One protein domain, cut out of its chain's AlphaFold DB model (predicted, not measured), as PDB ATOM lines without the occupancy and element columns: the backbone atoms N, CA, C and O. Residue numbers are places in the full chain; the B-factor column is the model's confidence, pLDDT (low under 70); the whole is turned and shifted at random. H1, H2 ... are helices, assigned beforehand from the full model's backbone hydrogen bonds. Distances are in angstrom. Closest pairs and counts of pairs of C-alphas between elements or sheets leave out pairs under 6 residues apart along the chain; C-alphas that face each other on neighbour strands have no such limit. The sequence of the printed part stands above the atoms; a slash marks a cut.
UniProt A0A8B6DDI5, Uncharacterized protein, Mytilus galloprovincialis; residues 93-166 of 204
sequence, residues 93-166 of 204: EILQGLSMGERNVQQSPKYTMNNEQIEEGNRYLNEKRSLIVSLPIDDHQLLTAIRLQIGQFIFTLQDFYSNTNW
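This is residues 93 to 166 of the 204 residues of an uncharacterized protein of Mytilus galloprovincialis (UniProt A0A8B6DDI5). Look for a long helical hairpin, made of H3 and H4 side by side, with H1 crossing H4 on the side away from H3. The short helix H2 packs on both H3 and H4 near the open end of the hairpin, while the turn at residues 135 to 142 makes its other end. The printed part has 74 residues with four named helices, in the order H1, H2, H3, H4, and no named strand; its class is all helix. It is compact, with a radius of gyration of the C-alphas of 12.5 A, yet elongated in outline, spanning 39 by 21 by 17 A.

Start at H4, residues 143 to 163, the longest helix and the hub, which touches the three other helices. H3, residues 118 to 134, touches H4 at a shallow tilt of 18 degrees, running opposite ways; the two form a helical hairpin, and their closest C-alphas, those of Ile 132 and Ile 146, are 6.2 A apart. Next find H1, residues 93 to 105, which touches H4 at a steep tilt of 54 degrees, running the same way. Their closest C-alphas, those of Gly 97 and Leu 148, are 3.8 A apart. H1 and H3 are apart. H2, residues 109 to 112, touches H3 at residues 118 to 124 alone, with the C-alphas of Lys 110 and Gly 121 closest at 4.8 A. It touches H4 at residues 156 to 163 alone, with the C-alphas of Thr 112 and Asp 159 closest at 5.1 A. H1 and H2 are close but not clearly touching; their closest C-alphas, those of Val 105 and Tyr 111, are 6.1 A apart. In H1 and H3 every O i to N i+4 pair is within hydrogen-bond range, in H4 16 of 17 are, and H2 is too short for such a pair.

Find C-alpha 143 at (169.724, 125.833, 119.669); from there H4 runs 30.1 A to C-alpha 163 at (155.805, 99.320, 116.560). H3 measures 24.3 A from C-alpha 118 to C-alpha 134. H1 begins at C-alpha 93, at (161.624, 123.380, 115.632), and covers 17.8 A to C-alpha 105. H2 has four residues, Pro 109 to Thr 112.

The two C-alphas farthest apart, those of Asp 139 and Asn 165, are 40.1 A from each other. The printed part has no cut. The links H1 to H2 and H2 to H3 are tight, and the link H3 to H4, with 8 residues, is short. The mean pLDDT of the printed part is 83.1; look for values under 70 at residue 106 and at residues 137 to 141, which belong to the link between H3 and H4.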
ATOM      1  N   GLU A  93     160.352 124.025 115.988       87.00
ATOM      2  CA  GLU A  93     161.624 123.380 115.632       87.00
ATOM      3  C   GLU A  93     161.687 121.921 116.115       87.00
ATOM      4  O   GLU A  93     162.145 121.053 115.375       87.00
ATOM      5  N   ILE A  94     161.169 121.611 117.311       86.88
ATOM      6  CA  ILE A  94     161.068 120.219 117.790       86.88
ATOM      7  C   ILE A  94     160.102 119.417 116.906       86.88
ATOM      8  O   ILE A  94     160.444 118.324 116.454       86.88
ATOM      9  N   LEU A  95     158.923 119.964 116.591       87.75
ATOM     10  CA  LEU A  95     157.951 119.301 115.713       87.75
ATOM     11  C   LEU A  95     158.478 119.148 114.274       87.75
ATOM     12  O   LEU A  95     158.257 118.114 113.647       87.75
ATOM     13  N   GLN A  96     159.242 120.119 113.764       90.81
ATOM     14  CA  GLN A  96     159.950 120.003 112.488       90.81
ATOM     15  C   GLN A  96     160.990 118.877 112.529       90.81
ATOM     16  O   GLN A  96     161.084 118.109 111.572       90.81
ATOM     17  N   GLY A  97     161.746 118.755 113.626       90.62
ATOM     18  CA  GLY A  97     162.697 117.666 113.843       90.62
ATOM     19  C   GLY A  97     162.020 116.297 113.828       90.62
ATOM     20  O   GLY A  97     162.503 115.381 113.169       90.62
ATOM     21  N   LEU A  98     160.860 116.183 114.475       87.31
ATOM     22  CA  LEU A  98     160.035 114.975 114.483       87.31
ATOM     23  C   LEU A  98     159.568 114.606 113.068       87.31
ATOM     24  O   LEU A  98     159.857 113.505 112.605       87.31
ATOM     25  N   SER A  99     158.966 115.541 112.326       89.69
ATOM     26  CA  SER A  99     158.557 115.309 110.930       89.69
ATOM     27  C   SER A  99     159.736 115.171 109.953       89.69
ATOM     28  O   SER A  99     159.549 114.774 108.802       89.69
ATOM     29  N   MET A 100     160.961 115.531 110.346       87.94
ATOM     30  CA  MET A 100     162.184 115.164 109.623       87.94
ATOM     31  C   MET A 100     162.613 113.731 109.937       87.94
ATOM     32  O   MET A 100     163.062 113.055 109.022       87.94
ATOM     33  N   GLY A 101     162.462 113.266 111.181       83.00
ATOM     34  CA  GLY A 101     162.639 111.858 111.542       83.00
ATOM     35  C   GLY A 101     161.732 110.984 110.684       83.00
ATOM     36  O   GLY A 101     162.218 110.247 109.833       83.00
ATOM     37  N   GLU A 102     160.425 111.195 110.794       82.94
ATOM     38  CA  GLU A 102     159.405 110.508 109.998       82.94
ATOM     39  C   GLU A 102     159.775 110.451 108.500       82.94
ATOM     40  O   GLU A 102     160.050 109.380 107.961       82.94
ATOM     41  N   ARG A 103     159.936 111.597 107.825       81.62
ATOM     42  CA  ARG A 103     160.233 111.614 106.378       81.62
ATOM     43  C   ARG A 103     161.575 110.994 105.983       81.62
ATOM     44  O   ARG A 103     161.672 110.447 104.888       81.62
ATOM     45  N   ASN A 104     162.613 111.116 106.812       78.38
ATOM     46  CA  ASN A 104     163.957 110.664 106.443       78.38
ATOM     47  C   ASN A 104     164.201 109.189 106.776       78.38
ATOM     48  O   ASN A 104     165.072 108.577 106.157       78.38
ATOM     49  N   VAL A 105     163.509 108.639 107.781       72.00
ATOM     50  CA  VAL A 105     163.862 107.334 108.359       72.00
ATOM     51  C   VAL A 105     162.705 106.354 108.592       72.00
ATOM     52  O   VAL A 105     162.988 105.201 108.911       72.00
ATOM     53  N   GLN A 106     161.441 106.719 108.335       69.25
ATOM     54  CA  GLN A 106     160.268 105.836 108.520       69.25
ATOM     55  C   GLN A 106     160.375 104.462 107.822       69.25
ATOM     56  O   GLN A 106     159.855 103.470 108.323       69.25
ATOM     57  N   GLN A 107     161.073 104.363 106.685       73.00
ATOM     58  CA  GLN A 107     161.243 103.091 105.960       73.00
ATOM     59  C   GLN A 107     162.398 102.208 106.468       73.00
ATOM     60  O   GLN A 107     162.607 101.117 105.942       73.00
ATOM     61  N   SER A 108     163.186 102.659 107.448       82.69
ATOM     62  CA  SER A 108     164.377 101.945 107.917       82.69
ATOM     63  C   SER A 108     164.142 101.394 109.333       82.69
ATOM     64  O   SER A 108     164.070 102.182 110.280       82.69
ATOM     65  N   PRO A 109     164.034 100.056 109.505       81.25
ATOM     66  CA  PRO A 109     163.524  99.466 110.745       81.25
ATOM     67  C   PRO A 109     164.326  99.832 111.999       81.25
ATOM     68  O   PRO A 109     163.726 100.118 113.022       81.25
ATOM     69  N   LYS A 110     165.653  99.984 111.913       81.44
ATOM     70  CA  LYS A 110     166.498 100.472 113.021       81.44
ATOM     71  C   LYS A 110     166.123 101.846 113.596       81.44
ATOM     72  O   LYS A 110     166.556 102.165 114.692       81.44
ATOM     73  N   TYR A 111     165.380 102.690 112.880       84.19
ATOM     74  CA  TYR A 111     164.956 104.003 113.388       84.19
ATOM     75  C   TYR A 111     163.481 104.039 113.798       84.19
ATOM     76  O   TYR A 111     163.083 104.947 114.526       84.19
ATOM     77  N   THR A 112     162.699 103.060 113.342       85.00
ATOM     78  CA  THR A 112     161.286 102.862 113.695       85.00
ATOM     79  C   THR A 112     161.070 101.685 114.656       85.00
ATOM     80  O   THR A 112     159.944 101.358 115.010       85.00
ATOM     81  N   MET A 113     162.156 101.019 115.056       85.94
ATOM     82  CA  MET A 113     162.220  99.775 115.841       85.94
ATOM     83  C   MET A 113     161.365  98.612 115.302       85.94
ATOM     84  O   MET A 113     161.070  97.663 116.024       85.94
ATOM     85  N   ASN A 114     161.009  98.656 114.014       84.12
ATOM     86  CA  ASN A 114     160.307  97.578 113.321       84.12
ATOM     87  C   ASN A 114     161.204  96.340 113.125       84.12
ATOM     88  O   ASN A 114     162.432  96.418 113.207       84.12
ATOM     89  N   ASN A 115     160.587  95.201 112.785       83.06
ATOM     90  CA  ASN A 115     161.271  93.931 112.493       83.06
ATOM     91  C   ASN A 115     162.261  93.502 113.596       83.06
ATOM     92  O   ASN A 115     163.356  93.029 113.295       83.06
ATOM     93  N   GLU A 116     161.886  93.715 114.861       83.31
ATOM     94  CA  GLU A 116     162.694  93.427 116.056       83.31
ATOM     95  C   GLU A 116     164.064  94.152 116.108       83.31
ATOM     96  O   GLU A 116     164.921  93.792 116.913       83.31
ATOM     97  N   GLN A 117     164.289  95.220 115.319       88.56
ATOM     98  CA  GLN A 117     165.526  96.037 115.354       88.56
ATOM     99  C   GLN A 117     165.579  97.000 116.558       88.56
ATOM    100  O   GLN A 117     165.920  98.183 116.445       88.56
ATOM    101  N   ILE A 118     165.190  96.490 117.727       89.75
ATOM    102  CA  ILE A 118     165.068  97.237 118.978       89.75
ATOM    103  C   ILE A 118     166.459  97.530 119.564       89.75
ATOM    104  O   ILE A 118     166.669  98.614 120.109       89.75
ATOM    105  N   GLU A 119     167.441  96.629 119.424       90.06
ATOM    106  CA  GLU A 119     168.816  96.896 119.882       90.06
ATOM    107  C   GLU A 119     169.510  97.974 119.035       90.06
ATOM    108  O   GLU A 119     170.165  98.865 119.582       90.06
ATOM    109  N   GLU A 120     169.345  97.950 117.710       89.69
ATOM    110  CA  GLU A 120     169.869  98.986 116.818       89.69
ATOM    111  C   GLU A 120     169.193 100.338 117.061       89.69
ATOM    112  O   GLU A 120     169.880 101.362 117.113       89.69
ATOM    113  N   GLY A 121     167.873 100.351 117.270       90.38
ATOM    114  CA  GLY A 121     167.134 101.561 117.628       90.38
ATOM    115  C   GLY A 121     167.532 102.121 118.990       90.38
ATOM    116  O   GLY A 121     167.713 103.332 119.134       90.38
ATOM    117  N   ASN A 122     167.754 101.255 119.976       90.62
ATOM    118  CA  ASN A 122     168.282 101.635 121.281       90.62
ATOM    119  C   ASN A 122     169.682 102.271 121.174       90.62
ATOM    120  O   ASN A 122     169.918 103.334 121.753       90.62
ATOM    121  N   ARG A 123     170.589 101.674 120.387       90.62
ATOM    122  CA  ARG A 123     171.928 102.232 120.133       90.62
ATOM    123  C   ARG A 123     171.851 103.585 119.427       90.62
ATOM    124  O   ARG A 123     172.500 104.532 119.859       90.62
ATOM    125  N   TYR A 124     170.990 103.726 118.419       90.00
ATOM    126  CA  TYR A 124     170.758 105.008 117.750       90.00
ATOM    127  C   TYR A 124     170.230 106.092 118.701       90.00
ATOM    128  O   TYR A 124     170.701 107.233 118.663       90.00
ATOM    129  N   LEU A 125     169.279 105.756 119.582       88.38
ATOM    130  CA  LEU A 125     168.826 106.676 120.626       88.38
ATOM    131  C   LEU A 125     169.987 107.065 121.553       88.38
ATOM    132  O   LEU A 125     170.098 108.237 121.907       88.38
ATOM    133  N   ASN A 126     170.882 106.135 121.898       87.56
ATOM    134  CA  ASN A 126     172.048 106.425 122.732       87.56
ATOM    135  C   ASN A 126     173.078 107.340 122.054       87.56
ATOM    136  O   ASN A 126     173.506 108.331 122.651       87.56
ATOM    137  N   GLU A 127     173.421 107.069 120.795       88.56
ATOM    138  CA  GLU A 127     174.291 107.915 119.971       88.56
ATOM    139  C   GLU A 127     173.709 109.329 119.841       88.56
ATOM    140  O   GLU A 127     174.391 110.325 120.093       88.56
ATOM    141  N   LYS A 128     172.414 109.434 119.514       85.94
ATOM    142  CA  LYS A 128     171.715 110.716 119.372       85.94
ATOM    143  C   LYS A 128     171.612 111.464 120.701       85.94
ATOM    144  O   LYS A 128     171.824 112.675 120.725       85.94
ATOM    145  N   ARG A 129     171.344 110.774 121.813       84.38
ATOM    146  CA  ARG A 129     171.386 111.360 123.161       84.38
ATOM    147  C   ARG A 129     172.778 111.920 123.461       84.38
ATOM    148  O   ARG A 129     172.882 113.063 123.898       84.38
ATOM    149  N   SER A 130     173.820 111.136 123.189       84.31
ATOM    150  CA  SER A 130     175.227 111.500 123.397       84.31
ATOM    151  C   SER A 130     175.643 112.713 122.558       84.31
ATOM    152  O   SER A 130     176.316 113.612 123.058       84.31
ATOM    153  N   LEU A 131     175.157 112.806 121.316       84.81
ATOM    154  CA  LEU A 131     175.299 114.002 120.489       84.81
ATOM    155  C   LEU A 131     174.627 115.212 121.151       84.81
ATOM    156  O   LEU A 131     175.288 116.225 121.354       84.81
ATOM    157  N   ILE A 132     173.348 115.119 121.531       81.00
ATOM    158  CA  ILE A 132     172.617 116.273 122.079       81.00
ATOM    159  C   ILE A 132     173.239 116.766 123.401       81.00
ATOM    160  O   ILE A 132     173.332 117.976 123.587       81.00
ATOM    161  N   VAL A 133     173.723 115.879 124.292       78.81
ATOM    162  CA  VAL A 133     174.349 116.308 125.571       78.81
ATOM    163  C   VAL A 133     175.685 117.027 125.358       78.81
ATOM    164  O   VAL A 133     176.117 117.767 126.236       78.81
ATOM    165  N   SER A 134     176.348 116.790 124.220       79.75
ATOM    166  CA  SER A 134     177.646 117.385 123.879       79.75
ATOM    167  C   SER A 134     177.553 118.772 123.236       79.75
ATOM    168  O   SER A 134     178.569 119.457 123.122       79.75
ATOM    169  N   LEU A 135     176.360 119.191 122.798       74.38
ATOM    170  CA  LEU A 135     176.176 120.464 122.104       74.38
ATOM    171  C   LEU A 135     176.115 121.636 123.106       74.38
ATOM    172  O   LEU A 135     175.396 121.547 124.104       74.38
ATOM    173  N   PRO A 136     176.827 122.750 122.849       71.69
ATOM    174  CA  PRO A 136     176.808 123.918 123.724       71.69
ATOM    175  C   PRO A 136     175.442 124.616 123.654       71.69
ATOM    176  O   PRO A 136     174.983 125.032 122.591       71.69
ATOM    177  N   ILE A 137     174.774 124.721 124.805       63.50
ATOM    178  CA  ILE A 137     173.413 125.278 124.933       63.50
ATOM    179  C   ILE A 137     173.378 126.813 124.997       63.50
ATOM    180  O   ILE A 137     172.308 127.413 124.903       63.50
ATOM    181  N   ASP A 138     174.535 127.442 125.185       61.09
ATOM    182  CA  ASP A 138     174.755 128.887 125.200       61.09
ATOM    183  C   ASP A 138     174.954 129.474 123.792       61.09
ATOM    184  O   ASP A 138     174.718 130.668 123.586       61.09
ATOM    185  N   ASP A 139     175.286 128.646 122.796       69.44
ATOM    186  CA  ASP A 139     175.290 129.064 121.396       69.44
ATOM    187  C   ASP A 139     173.864 129.088 120.821       69.44
ATOM    188  O   ASP A 139     173.283 128.078 120.405       69.44
ATOM    189  N   HIS A 140     173.302 130.295 120.740       60.62
ATOM    190  CA  HIS A 140     171.998 130.542 120.132       60.62
ATOM    191  C   HIS A 140     171.874 130.065 118.672       60.62
ATOM    192  O   HIS A 140     170.751 129.801 118.242       60.62
ATOM    193  N   GLN A 141     172.974 129.928 117.920       68.62
ATOM    194  CA  GLN A 141     172.957 129.397 116.551       68.62
ATOM    195  C   GLN A 141     172.756 127.873 116.530       68.62
ATOM    196  O   GLN A 141     172.171 127.335 115.589       68.62
ATOM    197  N   LEU A 142     173.183 127.172 117.586       74.31
ATOM    198  CA  LEU A 142     173.068 125.717 117.710       74.31
ATOM    199  C   LEU A 142     171.763 125.264 118.381       74.31
ATOM    200  O   LEU A 142     171.364 124.115 118.196       74.31
ATOM    201  N   LEU A 143     171.029 126.152 119.066       74.88
ATOM    202  CA  LEU A 143     169.724 125.833 119.669       74.88
ATOM    203  C   LEU A 143     168.709 125.242 118.676       74.88
ATOM    204  O   LEU A 143     168.015 124.282 119.016       74.88
ATOM    205  N   THR A 144     168.628 125.769 117.452       84.12
ATOM    206  CA  THR A 144     167.760 125.213 116.399       84.12
ATOM    207  C   THR A 144     168.192 123.793 116.026       84.12
ATOM    208  O   THR A 144     167.358 122.892 115.945       84.12
ATOM    209  N   ALA A 145     169.499 123.552 115.867       85.19
ATOM    210  CA  ALA A 145     170.029 122.222 115.569       85.19
ATOM    211  C   ALA A 145     169.740 121.226 116.706       85.19
ATOM    212  O   ALA A 145     169.247 120.131 116.442       85.19
ATOM    213  N   ILE A 146     169.952 121.629 117.965       82.69
ATOM    214  CA  ILE A 146     169.612 120.853 119.171       82.69
ATOM    215  C   ILE A 146     168.132 120.439 119.150       82.69
ATOM    216  O   ILE A 146     167.817 119.259 119.298       82.69
ATOM    217  N   ARG A 147     167.215 121.381 118.899       86.81
ATOM    218  CA  ARG A 147     165.764 121.123 118.862       86.81
ATOM    219  C   ARG A 147     165.355 120.175 117.736       86.81
ATOM    220  O   ARG A 147     164.551 119.275 117.969       86.81
ATOM    221  N   LEU A 148     165.958 120.306 116.553       89.06
ATOM    222  CA  LEU A 148     165.756 119.366 115.446       89.06
ATOM    223  C   LEU A 148     166.242 117.948 115.806       89.06
ATOM    224  O   LEU A 148     165.569 116.967 115.484       89.06
ATOM    225  N   GLN A 149     167.380 117.822 116.503       88.06
ATOM    226  CA  GLN A 149     167.883 116.529 116.981       88.06
ATOM    227  C   GLN A 149     166.962 115.916 118.049       88.06
ATOM    228  O   GLN A 149     166.675 114.720 117.963       88.06
ATOM    229  N   ILE A 150     166.453 116.722 118.989       86.69
ATOM    230  CA  ILE A 150     165.459 116.316 120.000       86.69
ATOM    231  C   ILE A 150     164.175 115.809 119.330       86.69
ATOM    232  O   ILE A 150     163.693 114.737 119.684       86.69
ATOM    233  N   GLY A 151     163.656 116.508 118.316       87.69
ATOM    234  CA  GLY A 151     162.477 116.059 117.568       87.69
ATOM    235  C   GLY A 151     162.650 114.669 116.945       87.69
ATOM    236  O   GLY A 151     161.776 113.816 117.070       87.69
ATOM    237  N   GLN A 152     163.813 114.401 116.343       88.69
ATOM    238  CA  GLN A 152     164.141 113.080 115.789       88.69
ATOM    239  C   GLN A 152     164.322 111.999 116.869       88.69
ATOM    240  O   GLN A 152     164.001 110.841 116.623       88.69
ATOM    241  N   PHE A 153     164.829 112.351 118.057       87.31
ATOM    242  CA  PHE A 153     164.899 111.430 119.200       87.31
ATOM    243  C   PHE A 153     163.486 111.043 119.663       87.31
ATOM    244  O   PHE A 153     163.187 109.867 119.847       87.31
ATOM    245  N   ILE A 154     162.604 112.039 119.787       86.88
ATOM    246  CA  ILE A 154     161.200 111.872 120.181       86.88
ATOM    247  C   ILE A 154     160.406 111.060 119.142       86.88
ATOM    248  O   ILE A 154     159.511 110.314 119.529       86.88
ATOM    249  N   PHE A 155     160.734 111.164 117.849       87.12
ATOM    250  CA  PHE A 155     160.181 110.295 116.803       87.12
ATOM    251  C   PHE A 155     160.503 108.815 117.081       87.12
ATOM    252  O   PHE A 155     159.598 108.049 117.393       87.12
ATOM    253  N   THR A 156     161.786 108.431 117.094       86.50
ATOM    254  CA  THR A 156     162.193 107.029 117.327       86.50
ATOM    255  C   THR A 156     161.734 106.489 118.689       86.50
ATOM    256  O   THR A 156     161.433 105.302 118.814       86.50
ATOM    257  N   LEU A 157     161.635 107.345 119.712       86.56
ATOM    258  CA  LEU A 157     161.097 106.963 121.016       86.56
ATOM    259  C   LEU A 157     159.599 106.618 120.964       86.56
ATOM    260  O   LEU A 157     159.180 105.675 121.628       86.56
ATOM    261  N   GLN A 158     158.788 107.353 120.198       84.31
ATOM    262  CA  GLN A 158     157.370 107.016 120.021       84.31
ATOM    263  C   GLN A 158     157.182 105.784 119.139       84.31
ATOM    264  O   GLN A 158     156.325 104.958 119.443       84.31
ATOM    265  N   ASP A 159     157.997 105.633 118.097       85.50
ATOM    266  CA  ASP A 159     157.982 104.455 117.229       85.50
ATOM    267  C   ASP A 159     158.262 103.163 118.009       85.50
ATOM    268  O   ASP A 159     157.571 102.174 117.790       85.50
ATOM    269  N   PHE A 160     159.167 103.173 118.998       86.31
ATOM    270  CA  PHE A 160     159.336 102.038 119.919       86.31
ATOM    271  C   PHE A 160     158.013 101.628 120.591       86.31
ATOM    272  O   PHE A 160     157.649 100.455 120.569       86.31
ATOM    273  N   TYR A 161     157.264 102.582 121.150       83.38
ATOM    274  CA  TYR A 161     155.979 102.304 121.808       83.38
ATOM    275  C   TYR A 161     154.809 102.064 120.836       83.38
ATOM    276  O   TYR A 161     153.725 101.722 121.296       83.38
ATOM    277  N   SER A 162     155.008 102.259 119.527       82.81
ATOM    278  CA  SER A 162     153.965 102.103 118.496       82.81
ATOM    279  C   SER A 162     154.159 100.855 117.627       82.81
ATOM    280  O   SER A 162     153.187 100.321 117.102       82.81
ATOM    281  N   ASN A 163     155.407 100.397 117.472       85.69
ATOM    282  CA  ASN A 163     155.805  99.320 116.560       85.69
ATOM    283  C   ASN A 163     156.352  98.073 117.283       85.69
ATOM    284  O   ASN A 163     156.711  97.099 116.622       85.69
ATOM    285  N   THR A 164     156.446  98.085 118.618       82.81
ATOM    286  CA  THR A 164     156.874  96.924 119.417       82.81
ATOM    287  C   THR A 164     155.767  96.492 120.372       82.81
ATOM    288  O   THR A 164     155.066  97.335 120.922       82.81
ATOM    289  N   ASN A 165     155.679  95.187 120.649       83.19
ATOM    290  CA  ASN A 165     154.699  94.603 121.581       83.19
ATOM    291  C   ASN A 165     154.971  94.944 123.068       83.19
ATOM    292  O   ASN A 165     154.543  94.218 123.969       83.19
ATOM    293  N   TRP A 166     155.777  95.973 123.355       83.38
ATOM    294  CA  TRP A 166     156.282  96.262 124.696       83.38
ATOM    295  C   TRP A 166     155.162  96.633 125.676       83.38
ATOM    296  O   TRP A 166     155.198  96.200 126.826       83.38
TER     297      TRP A 166